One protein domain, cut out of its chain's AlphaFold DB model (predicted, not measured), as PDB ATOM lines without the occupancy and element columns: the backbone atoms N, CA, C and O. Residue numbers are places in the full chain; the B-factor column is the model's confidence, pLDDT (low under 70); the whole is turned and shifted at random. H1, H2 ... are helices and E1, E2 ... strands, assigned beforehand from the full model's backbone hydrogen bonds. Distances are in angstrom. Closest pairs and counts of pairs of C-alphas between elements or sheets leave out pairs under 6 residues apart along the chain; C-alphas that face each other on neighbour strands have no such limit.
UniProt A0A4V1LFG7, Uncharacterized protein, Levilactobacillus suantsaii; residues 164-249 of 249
ATOM      1  N   GLY A 164       5.776  31.564  10.962       88.50
ATOM      2  CA  GLY A 164       4.472  31.339  11.574       88.50
ATOM      3  C   GLY A 164       4.451  31.590  13.081       88.50
ATOM      4  O   GLY A 164       3.386  31.852  13.641       88.50
ATOM      5  N   LEU A 165       5.616  31.563  13.730       86.31
ATOM      6  CA  LEU A 165       5.786  31.863  15.148       86.31
ATOM      7  C   LEU A 165       5.930  33.370  15.360       86.31
ATOM      8  O   LEU A 165       7.027  33.925  15.286       86.31
ATOM      9  N   THR A 166       4.812  34.041  15.628       65.56
ATOM     10  CA  THR A 166       4.797  35.503  15.746       65.56
ATOM     11  C   THR A 166       5.164  36.011  17.144       65.56
ATOM     12  O   THR A 166       5.700  37.115  17.241       65.56
ATOM     13  N   GLU A 167       4.949  35.238  18.221       62.56
ATOM     14  CA  GLU A 167       5.254  35.667  19.601       62.56
ATOM     15  C   GLU A 167       5.547  34.513  20.583       62.56
ATOM     16  O   GLU A 167       4.838  33.509  20.608       62.56
ATOM     17  N   GLY A 168       6.524  34.728  21.472       61.56
ATOM     18  CA  GLY A 168       6.644  34.016  22.749       61.56
ATOM     19  C   GLY A 168       7.456  32.717  22.762       61.56
ATOM     20  O   GLY A 168       8.112  32.322  21.804       61.56
ATOM     21  N   ASP A 169       7.391  32.062  23.919       62.03
ATOM     22  CA  ASP A 169       8.010  30.786  24.289       62.03
ATOM     23  C   ASP A 169       7.149  29.567  23.883       62.03
ATOM     24  O   ASP A 169       7.343  28.456  24.381       62.03
ATOM     25  N   SER A 170       6.184  29.756  22.972       71.69
ATOM     26  CA  SER A 170       5.172  28.749  22.649       71.69
ATOM     27  C   SER A 170       5.018  28.498  21.154       71.69
ATOM     28  O   SER A 170       4.669  29.391  20.392       71.69
ATOM     29  N   ALA A 171       5.155  27.232  20.752       75.94
ATOM     30  CA  ALA A 171       4.816  26.755  19.409       75.94
ATOM     31  C   ALA A 171       3.370  26.227  19.300       75.94
ATOM     32  O   ALA A 171       3.043  25.472  18.390       75.94
ATOM     33  N   ARG A 172       2.490  26.567  20.256       78.31
ATOM     34  CA  ARG A 172       1.105  26.054  20.279       78.31
ATOM     35  C   ARG A 172       0.230  26.611  19.163       78.31
ATOM     36  O   ARG A 172      -0.731  25.951  18.776       78.31
ATOM     37  N   TYR A 173       0.531  27.816  18.694       78.00
ATOM     38  CA  TYR A 173      -0.242  28.501  17.670       78.00
ATOM     39  C   TYR A 173       0.714  29.007  16.598       78.00
ATOM     40  O   TYR A 173       1.562  29.853  16.869       78.00
ATOM     41  N   LEU A 174       0.569  28.467  15.391       84.81
ATOM     42  CA  LEU A 174       1.277  28.922  14.203       84.81
ATOM     43  C   LEU A 174       0.330  29.771  13.366       84.81
ATOM     44  O   LEU A 174      -0.855  29.453  13.243       84.81
ATOM     45  N   ASN A 175       0.845  30.848  12.785       89.94
ATOM     46  CA  ASN A 175       0.090  31.640  11.832       89.94
ATOM     47  C   ASN A 175      -0.154  30.804  10.558       89.94
ATOM     48  O   ASN A 175       0.801  30.553   9.818       89.94
ATOM     49  N   PRO A 176      -1.408  30.415  10.247       91.19
ATOM     50  CA  PRO A 176      -1.703  29.539   9.109       91.19
ATOM     51  C   PRO A 176      -1.325  30.169   7.761       91.19
ATOM     52  O   PRO A 176      -1.116  29.457   6.781       91.19
ATOM     53  N   LYS A 177      -1.152  31.500   7.708       93.88
ATOM     54  CA  LYS A 177      -0.619  32.213   6.538       93.88
ATOM     55  C   LYS A 177       0.765  31.712   6.111       93.88
ATOM     56  O   LYS A 177       1.133  31.912   4.962       93.88
ATOM     57  N   PHE A 178       1.534  31.116   7.020       93.31
ATOM     58  CA  PHE A 178       2.883  30.619   6.754       93.31
ATOM     59  C   PHE A 178       3.007  29.096   6.898       93.31
ATOM     60  O   PHE A 178       4.112  28.571   6.846       93.31
ATOM     61  N   ASP A 179       1.894  28.370   7.028       91.50
ATOM     62  CA  ASP A 179       1.914  26.909   7.066       91.50
ATOM     63  C   ASP A 179       2.292  26.341   5.688       91.50
ATOM     64  O   ASP A 179       1.503  26.390   4.740       91.50
ATOM     65  N   LEU A 180       3.504  25.793   5.586       92.00
ATOM     66  CA  LEU A 180       4.021  25.155   4.373       92.00
ATOM     67  C   LEU A 180       3.227  23.902   3.977       92.00
ATOM     68  O   LEU A 180       3.238  23.516   2.817       92.00
ATOM     69  N   THR A 181       2.507  23.275   4.906       92.00
ATOM     70  CA  THR A 181       1.709  22.068   4.642       92.00
ATOM     71  C   THR A 181       0.258  22.372   4.262       92.00
ATOM     72  O   THR A 181      -0.510  21.461   3.949       92.00
ATOM     73  N   SER A 182      -0.128  23.652   4.234       94.06
ATOM     74  CA  SER A 182      -1.468  24.068   3.830       94.06
ATOM     75  C   SER A 182      -1.634  24.033   2.304       94.06
ATOM     76  O   SER A 182      -0.876  24.699   1.585       94.06
ATOM     77  N   PRO A 183      -2.669  23.348   1.774       95.44
ATOM     78  CA  PRO A 183      -2.997  23.411   0.351       95.44
ATOM     79  C   PRO A 183      -3.292  24.832  -0.141       95.44
ATOM     80  O   PRO A 183      -3.001  25.153  -1.289       95.44
ATOM     81  N   GLU A 184      -3.814  25.710   0.727       95.50
ATOM     82  CA  GLU A 184      -4.092  27.115   0.383       95.50
ATOM     83  C   GLU A 184      -2.812  27.913   0.096       95.50
ATOM     84  O   GLU A 184      -2.837  28.874  -0.675       95.50
ATOM     85  N   ASN A 185      -1.690  27.496   0.687       95.62
ATOM     86  CA  ASN A 185      -0.391  28.137   0.508       95.62
ATOM     87  C   ASN A 185       0.416  27.532  -0.653       95.62
ATOM     88  O   ASN A 185       1.347  28.180  -1.134       95.62
ATOM     89  N   GLY A 186       0.043  26.342  -1.140       94.44
ATOM     90  CA  GLY A 186       0.700  25.661  -2.261       94.44
ATOM     91  C   GLY A 186       1.192  24.242  -1.960       94.44
ATOM     92  O   GLY A 186       1.953  23.700  -2.754       94.44
ATOM     93  N   TRP A 187       0.801  23.623  -0.841       96.38
ATOM     94  CA  TRP A 187       1.120  22.214  -0.586       96.38
ATOM     95  C   TRP A 187       0.288  21.271  -1.465       96.38
ATOM     96  O   TRP A 187      -0.943  21.320  -1.448       96.38
ATOM     97  N   CYS A 188       0.946  20.364  -2.186       94.50
ATOM     98  CA  CYS A 188       0.297  19.412  -3.093       94.50
ATOM     99  C   CYS A 188       0.208  17.980  -2.531       94.50
ATOM    100  O   CYS A 188      -0.356  17.104  -3.182       94.50
ATOM    101  N   GLY A 189       0.718  17.738  -1.316       91.94
ATOM    102  CA  GLY A 189       0.641  16.448  -0.617       91.94
ATOM    103  C   GLY A 189       1.995  15.767  -0.416       91.94
ATOM    104  O   GLY A 189       2.267  15.287   0.682       91.94
ATOM    105  N   ASP A 190       2.840  15.745  -1.443       92.88
ATOM    106  CA  ASP A 190       4.198  15.176  -1.428       92.88
ATOM    107  C   ASP A 190       5.294  16.211  -1.747       92.88
ATOM    108  O   ASP A 190       6.465  15.990  -1.443       92.88
ATOM    109  N   HIS A 191       4.916  17.353  -2.321       91.62
ATOM    110  CA  HIS A 191       5.785  18.495  -2.589       91.62
ATOM    111  C   HIS A 191       5.003  19.814  -2.493       91.62
ATOM    112  O   HIS A 191       3.774  19.824  -2.388       91.62
ATOM    113  N   GLY A 192       5.726  20.937  -2.507       93.06
ATOM    114  CA  GLY A 192       5.142  22.277  -2.513       93.06
ATOM    115  C   GLY A 192       5.301  22.972  -3.863       93.06
ATOM    116  O   GLY A 192       6.412  23.071  -4.384       93.06
ATOM    117  N   GLU A 193       4.206  23.513  -4.388       96.50
ATOM    118  CA  GLU A 193       4.152  24.421  -5.536       96.50
ATOM    119  C   GLU A 193       3.780  25.834  -5.060       96.50
ATOM    120  O   GLU A 193       2.687  26.357  -5.287       96.50
ATOM    121  N   TYR A 194       4.704  26.471  -4.341       96.31
ATOM    122  CA  TYR A 194       4.456  27.783  -3.751       96.31
ATOM    123  C   TYR A 194       4.500  28.905  -4.789       96.31
ATOM    124  O   TYR A 194       5.458  29.048  -5.557       96.31
ATOM    125  N   SER A 195       3.496  29.784  -4.760       97.88
ATOM    126  CA  SER A 195       3.501  30.980  -5.603       97.88
ATOM    127  C   SER A 195       4.674  31.905  -5.252       97.88
ATOM    128  O   SER A 195       5.061  32.043  -4.089       97.88
ATOM    129  N   SER A 196       5.202  32.647  -6.231       98.12
ATOM    130  CA  SER A 196       6.274  33.618  -5.958       98.12
ATOM    131  C   SER A 196       5.857  34.704  -4.957       98.12
ATOM    132  O   SER A 196       6.710  35.286  -4.292       98.12
ATOM    133  N   ALA A 197       4.556  35.006  -4.855       97.62
ATOM    134  CA  ALA A 197       4.030  35.935  -3.859       97.62
ATOM    135  C   ALA A 197       4.113  35.350  -2.440       97.62
ATOM    136  O   ALA A 197       4.556  36.053  -1.534       97.62
ATOM    137  N   PHE A 198       3.756  34.072  -2.272       97.00
ATOM    138  CA  PHE A 198       3.897  33.361  -1.003       97.00
ATOM    139  C   PHE A 198       5.365  33.269  -0.580       97.00
ATOM    140  O   PHE A 198       5.691  33.679   0.527       97.00
ATOM    141  N   ILE A 199       6.260  32.844  -1.481       96.62
ATOM    142  CA  ILE A 199       7.701  32.725  -1.188       96.62
ATOM    143  C   ILE A 199       8.270  34.056  -0.678       96.62
ATOM    144  O   ILE A 199       8.932  34.085   0.356       96.62
ATOM    145  N   ARG A 200       7.966  35.176  -1.353       97.44
ATOM    146  CA  ARG A 200       8.421  36.505  -0.911       97.44
ATOM    147  C   ARG A 200       7.857  36.891   0.454       97.44
ATOM    148  O   ARG A 200       8.593  37.424   1.274       97.44
ATOM    149  N   ALA A 201       6.570  36.640   0.695       96.56
ATOM    150  CA  ALA A 201       5.945  36.949   1.979       96.56
ATOM    151  C   ALA A 201       6.525  36.096   3.120       96.56
ATOM    152  O   ALA A 201       6.740  36.614   4.211       96.56
ATOM    153  N   TYR A 202       6.801  34.818   2.854       95.25
ATOM    154  CA  TYR A 202       7.409  33.887   3.800       95.25
ATOM    155  C   TYR A 202       8.832  34.325   4.164       95.25
ATOM    156  O   TYR A 202       9.140  34.511   5.336       95.25
ATOM    157  N   GLN A 203       9.678  34.588   3.163       95.12
ATOM    158  CA  GLN A 203      11.060  35.035   3.369       95.12
ATOM    159  C   GLN A 203      11.141  36.400   4.062       95.12
ATOM    160  O   GLN A 203      11.991  36.599   4.927       95.12
ATOM    161  N   GLN A 204      10.242  37.329   3.723       95.50
ATOM    162  CA  GLN A 204      10.149  38.621   4.406       95.50
ATOM    163  C   GLN A 204       9.834  38.431   5.896       95.50
ATOM    164  O   GLN A 204      10.496  39.025   6.742       95.50
ATOM    165  N   ALA A 205       8.877  37.561   6.223       93.56
ATOM    166  CA  ALA A 205       8.523  37.274   7.607       93.56
ATOM    167  C   ALA A 205       9.642  36.529   8.365       93.56
ATOM    168  O   ALA A 205       9.858  36.803   9.545       93.56
ATOM    169  N   GLN A 206      10.403  35.646   7.702       92.56
ATOM    170  CA  GLN A 206      11.606  35.035   8.291       92.56
ATOM    171  C   GLN A 206      12.652  36.099   8.638       92.56
ATOM    172  O   GLN A 206      13.192  36.095   9.743       92.56
ATOM    173  N   ALA A 207      12.907  37.035   7.719       92.88
ATOM    174  CA  ALA A 207      13.869  38.113   7.925       92.88
ATOM    175  C   ALA A 207      13.444  39.063   9.057       92.88
ATOM    176  O   ALA A 207      14.262  39.410   9.905       92.88
ATOM    177  N   GLU A 208      12.164  39.442   9.117       92.62
ATOM    178  CA  GLU A 208      11.610  40.265  10.203       92.62
ATOM    179  C   GLU A 208      11.750  39.576  11.567       92.62
ATOM    180  O   GLU A 208      12.149  40.203  12.551       92.62
ATOM    181  N   ARG A 209      11.481  38.266  11.623       90.75
ATOM    182  CA  ARG A 209      11.653  37.459  12.834       90.75
ATOM    183  C   ARG A 209      13.119  37.370  13.255       90.75
ATOM    184  O   ARG A 209      13.415  37.585  14.427       90.75
ATOM    185  N   GLN A 210      14.029  37.102  12.317       91.06
ATOM    186  CA  GLN A 210      15.471  37.087  12.575       91.06
ATOM    187  C   GLN A 210      15.943  38.433  13.127       91.06
ATOM    188  O   GLN A 210      16.682  38.453  14.106       91.06
ATOM    189  N   GLN A 211      15.504  39.548  12.535       91.81
ATOM    190  CA  GLN A 211      15.887  40.880  12.999       91.81
ATOM    191  C   GLN A 211      15.450  41.105  14.448       91.81
ATOM    192  O   GLN A 211      16.266  41.518  15.263       91.81
ATOM    193  N   LYS A 212      14.208  40.745  14.797       91.25
ATOM    194  CA  LYS A 212      13.719  40.840  16.179       91.25
ATOM    195  C   LYS A 212      14.555  39.997  17.149       91.25
ATOM    196  O   LYS A 212      14.913  40.483  18.214       91.25
ATOM    197  N   LEU A 213      14.897  38.762  16.774       90.19
ATOM    198  CA  LEU A 213      15.740  37.883  17.597       90.19
ATOM    199  C   LEU A 213      17.150  38.455  17.799       90.19
ATOM    200  O   LEU A 213      17.690  38.375  18.901       90.19
ATOM    201  N   VAL A 214      17.738  39.044  16.754       91.56
ATOM    202  CA  VAL A 214      19.047  39.708  16.831       91.56
ATOM    203  C   VAL A 214      18.975  40.950  17.720       91.56
ATOM    204  O   VAL A 214      19.841  41.122  18.573       91.56
ATOM    205  N   ASP A 215      17.942  41.779  17.572       92.56
ATOM    206  CA  ASP A 215      17.738  42.971  18.401       92.56
ATOM    207  C   ASP A 215      17.576  42.593  19.883       92.56
ATOM    208  O   ASP A 215      18.208  43.201  20.752       92.56
ATOM    209  N   ASP A 216      16.792  41.549  20.172       91.25
ATOM    210  CA  ASP A 216      16.611  41.015  21.523       91.25
ATOM    211  C   ASP A 216      17.943  40.492  22.091       91.25
ATOM    212  O   ASP A 216      18.312  40.842  23.215       91.25
ATOM    213  N   ALA A 217      18.702  39.707  21.315       91.88
ATOM    214  CA  ALA A 217      20.004  39.179  21.726       91.88
ATOM    215  C   ALA A 217      21.022  40.297  22.004       91.88
ATOM    216  O   ALA A 217      21.679  40.280  23.042       91.88
ATOM    217  N   LEU A 218      21.102  41.309  21.137       92.44
ATOM    218  CA  LEU A 218      21.971  42.473  21.329       92.44
ATOM    219  C   LEU A 218      21.564  43.292  22.557       92.44
ATOM    220  O   LEU A 218      22.422  43.761  23.304       92.44
ATOM    221  N   ALA A 219      20.263  43.447  22.812       93.62
ATOM    222  CA  ALA A 219      19.786  44.103  24.023       93.62
ATOM    223  C   ALA A 219      20.185  43.325  25.290       93.62
ATOM    224  O   ALA A 219      20.531  43.946  26.298       93.62
ATOM    225  N   ARG A 220      20.164  41.983  25.250       93.44
ATOM    226  CA  ARG A 220      20.662  41.146  26.356       93.44
ATOM    227  C   ARG A 220      22.173  41.279  26.526       93.44
ATOM    228  O   ARG A 220      22.600  41.541  27.644       93.44
ATOM    229  N   LEU A 221      22.944  41.189  25.442       91.50
ATOM    230  CA  LEU A 221      24.402  41.334  25.461       91.50
ATOM    231  C   LEU A 221      24.824  42.674  26.081       91.50
ATOM    232  O   LEU A 221      25.571  42.702  27.054       91.50
ATOM    233  N   ASN A 222      24.236  43.782  25.620       92.81
ATOM    234  CA  ASN A 222      24.503  45.112  26.174       92.81
ATOM    235  C   ASN A 222      24.193  45.200  27.682       92.81
ATOM    236  O   ASN A 222      24.879  45.905  28.425       92.81
ATOM    237  N   ALA A 223      23.154  44.505  28.157       94.06
ATOM    238  CA  ALA A 223      22.828  44.466  29.581       94.06
ATOM    239  C   ALA A 223      23.877  43.681  30.385       94.06
ATOM    240  O   ALA A 223      24.262  44.134  31.463       94.06
ATOM    241  N   ILE A 224      24.352  42.541  29.870       93.44
ATOM    242  CA  ILE A 224      25.432  41.742  30.474       93.44
ATOM    243  C   ILE A 224      26.701  42.591  30.601       93.44
ATOM    244  O   ILE A 224      27.215  42.751  31.708       93.44
ATOM    245  N   GLU A 225      27.155  43.205  29.506       91.31
ATOM    246  CA  GLU A 225      28.378  44.023  29.470       91.31
ATOM    247  C   GLU A 225      28.306  45.232  30.417       91.31
ATOM    248  O   GLU A 225      29.303  45.628  31.025       91.31
ATOM    249  N   ALA A 226      27.110  45.797  30.611       94.12
ATOM    250  CA  ALA A 226      26.862  46.875  31.566       94.12
ATOM    251  C   ALA A 226      26.751  46.405  33.036       94.12
ATOM    252  O   ALA A 226      26.502  47.228  33.923       94.12
ATOM    253  N   GLY A 227      26.877  45.103  33.317       94.44
ATOM    254  CA  GLY A 227      26.680  44.520  34.649       94.44
ATOM    255  C   GLY A 227      25.222  44.540  35.127       94.44
ATOM    256  O   GLY A 227      24.958  44.440  36.325       94.44
ATOM    257  N   GLN A 228      24.277  44.702  34.198       94.56
ATOM    258  CA  GLN A 228      22.825  44.731  34.416       94.56
ATOM    259  C   GLN A 228      22.133  43.451  33.917       94.56
ATOM    260  O   GLN A 228      20.901  43.357  33.926       94.56
ATOM    261  N   GLY A 229      22.918  42.469  33.469       90.75
ATOM    262  CA  GLY A 229      22.451  41.140  33.113       90.75
ATOM    263  C   GLY A 229      21.797  40.426  34.298       90.75
ATOM    264  O   GLY A 229      22.073  40.689  35.469       90.75
ATOM    265  N   LYS A 230      20.908  39.488  33.984       89.25
ATOM    266  CA  LYS A 230      20.374  38.497  34.927       89.25
ATOM    267  C   LYS A 230      21.472  37.537  35.393       89.25
ATOM    268  O   LYS A 230      21.376  37.003  36.496       89.25
ATOM    269  N   PHE A 231      22.486  37.332  34.556       88.56
ATOM    270  CA  PHE A 231      23.659  36.504  34.809       88.56
ATOM    271  C   PHE A 231      24.933  37.348  34.663       88.56
ATOM    272  O   PHE A 231      24.888  38.463  34.142       88.56
ATOM    273  N   LYS A 232      26.049  36.855  35.210       83.88
ATOM    274  CA  LYS A 232      27.324  37.596  35.239       83.88
ATOM    275  C   LYS A 232      28.121  37.476  33.941       83.88
ATOM    276  O   LYS A 232      28.980  38.317  33.702       83.88
ATOM    277  N   ASP A 233      27.878  36.409  33.199       82.75
ATOM    278  CA  ASP A 233      28.587  35.988  32.000       82.75
ATOM    279  C   ASP A 233      27.583  35.742  30.873       82.75
ATOM    280  O   ASP A 233      27.386  36.626  30.053       82.75
ATOM    281  N   ASP A 234      26.869  34.618  30.898       84.25
ATOM    282  CA  ASP A 234      26.028  34.177  29.790       84.25
ATOM    283  C   ASP A 234      24.552  34.152  30.189       84.25
ATOM    284  O   ASP A 234      24.186  33.738  31.294       84.25
ATOM    285  N   GLU A 235      23.673  34.519  29.256       87.88
ATOM    286  CA  GLU A 235      22.230  34.353  29.435       87.88
ATOM    287  C   GLU A 235      21.642  33.317  28.471       87.88
ATOM    288  O   GLU A 235      21.957  33.328  27.279       87.88
ATOM    289  N   PRO A 236      20.720  32.450  28.930       85.88
ATOM    290  CA  PRO A 236      20.036  31.530  28.032       85.88
ATOM    291  C   PRO A 236      19.115  32.289  27.064       85.88
ATOM    292  O   PRO A 236      18.290  33.105  27.489       85.88
ATOM    293  N   LEU A 237      19.193  31.950  25.775       85.25
ATOM    294  CA  LEU A 237      18.301  32.434  24.723       85.25
ATOM    295  C   LEU A 237      17.592  31.253  24.057       85.25
ATOM    296  O   LEU A 237      18.170  30.471  23.306       85.25
ATOM    297  N   THR A 238      16.296  31.128  24.326       82.88
ATOM    298  CA  THR A 238      15.466  30.102  23.687       82.88
ATOM    299  C   THR A 238      14.869  30.653  22.397       82.88
ATOM    300  O   THR A 238      14.052  31.572  22.440       82.88
ATOM    301  N   ILE A 239      15.227  30.050  21.263       84.06
ATOM    302  CA  ILE A 239      14.620  30.325  19.957       84.06
ATOM    303  C   ILE A 239      13.627  29.201  19.650       84.06
ATOM    304  O   ILE A 239      13.983  28.122  19.181       84.06
ATOM    305  N   VAL A 240      12.350  29.424  19.956       83.62
ATOM    306  CA  VAL A 240      11.297  28.425  19.710       83.62
ATOM    307  C   VAL A 240      11.139  28.187  18.211       83.62
ATOM    308  O   VAL A 240      11.038  29.146  17.460       83.62
ATOM    309  N   GLY A 241      11.102  26.935  17.752       76.06
ATOM    310  CA  GLY A 241      10.988  26.634  16.316       76.06
ATOM    311  C   GLY A 241      12.142  27.194  15.475       76.06
ATOM    312  O   GLY A 241      11.933  27.561  14.319       76.06
ATOM    313  N   GLY A 242      13.318  27.338  16.092       64.44
ATOM    314  CA  GLY A 242      14.610  27.368  15.416       64.44
ATOM    315  C   GLY A 242      15.323  26.013  15.564       64.44
ATOM    316  O   GLY A 242      14.845  25.136  16.292       64.44
ATOM    317  N   PRO A 243      16.460  25.816  14.882       57.66
ATOM    318  CA  PRO A 243      17.222  24.571  14.897       57.66
ATOM    319  C   PRO A 243      18.012  24.344  16.200       57.66
ATOM    320  O   PRO A 243      18.490  23.231  16.417       57.66
ATOM    321  N   ALA A 244      18.159  25.356  17.070       55.09
ATOM    322  CA  ALA A 244      19.008  25.279  18.259       55.09
ATOM    323  C   ALA A 244      18.471  26.052  19.481       55.09
ATOM    324  O   ALA A 244      17.647  26.961  19.380       55.09
ATOM    325  N   VAL A 245      18.990  25.687  20.660       52.19
ATOM    326  CA  VAL A 245      18.966  26.519  21.873       52.19
ATOM    327  C   VAL A 245      20.290  27.278  21.922       52.19
ATOM    328  O   VAL A 245      21.343  26.656  21.797       52.19
ATOM    329  N   CYS A 246      20.244  28.597  22.103       55.38
ATOM    330  CA  CYS A 246      21.427  29.455  22.078       55.38
ATOM    331  C   CYS A 246      21.743  30.016  23.474       55.38
ATOM    332  O   CYS A 246      20.886  30.074  24.359       55.38
ATOM    333  N   ALA A 247      22.978  30.475  23.655       45.28
ATOM    334  CA  ALA A 247      23.368  31.356  24.750       45.28
ATOM    335  C   ALA A 247      23.749  32.722  24.166       45.28
ATOM    336  O   ALA A 247      24.288  32.788  23.061       45.28
ATOM    337  N   VAL A 248      23.436  33.799  24.884       50.22
ATOM    338  CA  VAL A 248      24.001  35.127  24.615       50.22
ATOM    339  C   VAL A 248      25.274  35.230  25.436       50.22
ATOM    340  O   VAL A 248      25.192  35.115  26.660       50.22
ATOM    341  N   GLN A 249      26.396  35.401  24.742       44.78
ATOM    342  CA  GLN A 249      27.751  35.493  25.285       44.78
ATOM    343  C   GLN A 249      28.409  36.780  24.796       44.78
ATOM    344  O   GLN A 249      28.112  37.160  23.635       44.78
TER     345      GLN A 249
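Overview. This is residues 164 to 249 of the 249 residues of an uncharacterized protein of Levilactobacillus suantsaii (UniProt A0A4V1LFG7). One long helix, H1, makes most of the length of a rod; along one side of it lie first the loops of residues 164 to 195, with no named element, and then a small hairpin, E1 and E2, beside helix residues 213 to 224. The printed part has 86 residues, in the order H1, E1, E2, the strands antiparallel; the class is mixed, helices and strands, with 38 residues in named elements, under half. It is loose, with a radius of gyration of the C-alphas of 16.7 A and spans of 52 by 22 by 17 A.

Arrangement. In H1, residues 196 to 225, every O i to N i+4 pair is within hydrogen-bond range. E1, residues 235 to 238, comes closest to it at the C-alphas of Ala 217 and Leu 237, 7.6 A apart. E2, residues 245 to 248, forms a hairpin with E1 at 147 degrees; N 237 and O 246 are 2.9 A apart, within hydrogen-bond range. The closest C-alphas of H1 and E2 are those of Leu 221 and Val 248, 6.3 A.

Along the chain. H1 spans 43.0 A from C-alpha 196 at (6.274, 33.618, -5.958); E1 spans 9.8 A and E2 10.3 A, ending at C-alpha 248 at (24.001, 35.127, 24.615).

Size, cuts and confidence. The C-alphas farthest apart, of Cys 188 and Gly 227, are 52.4 A apart. The printed part has no cut, and both links are short. In this model pLDDT is under 70 at residues 166 to 169 and 242 to 249.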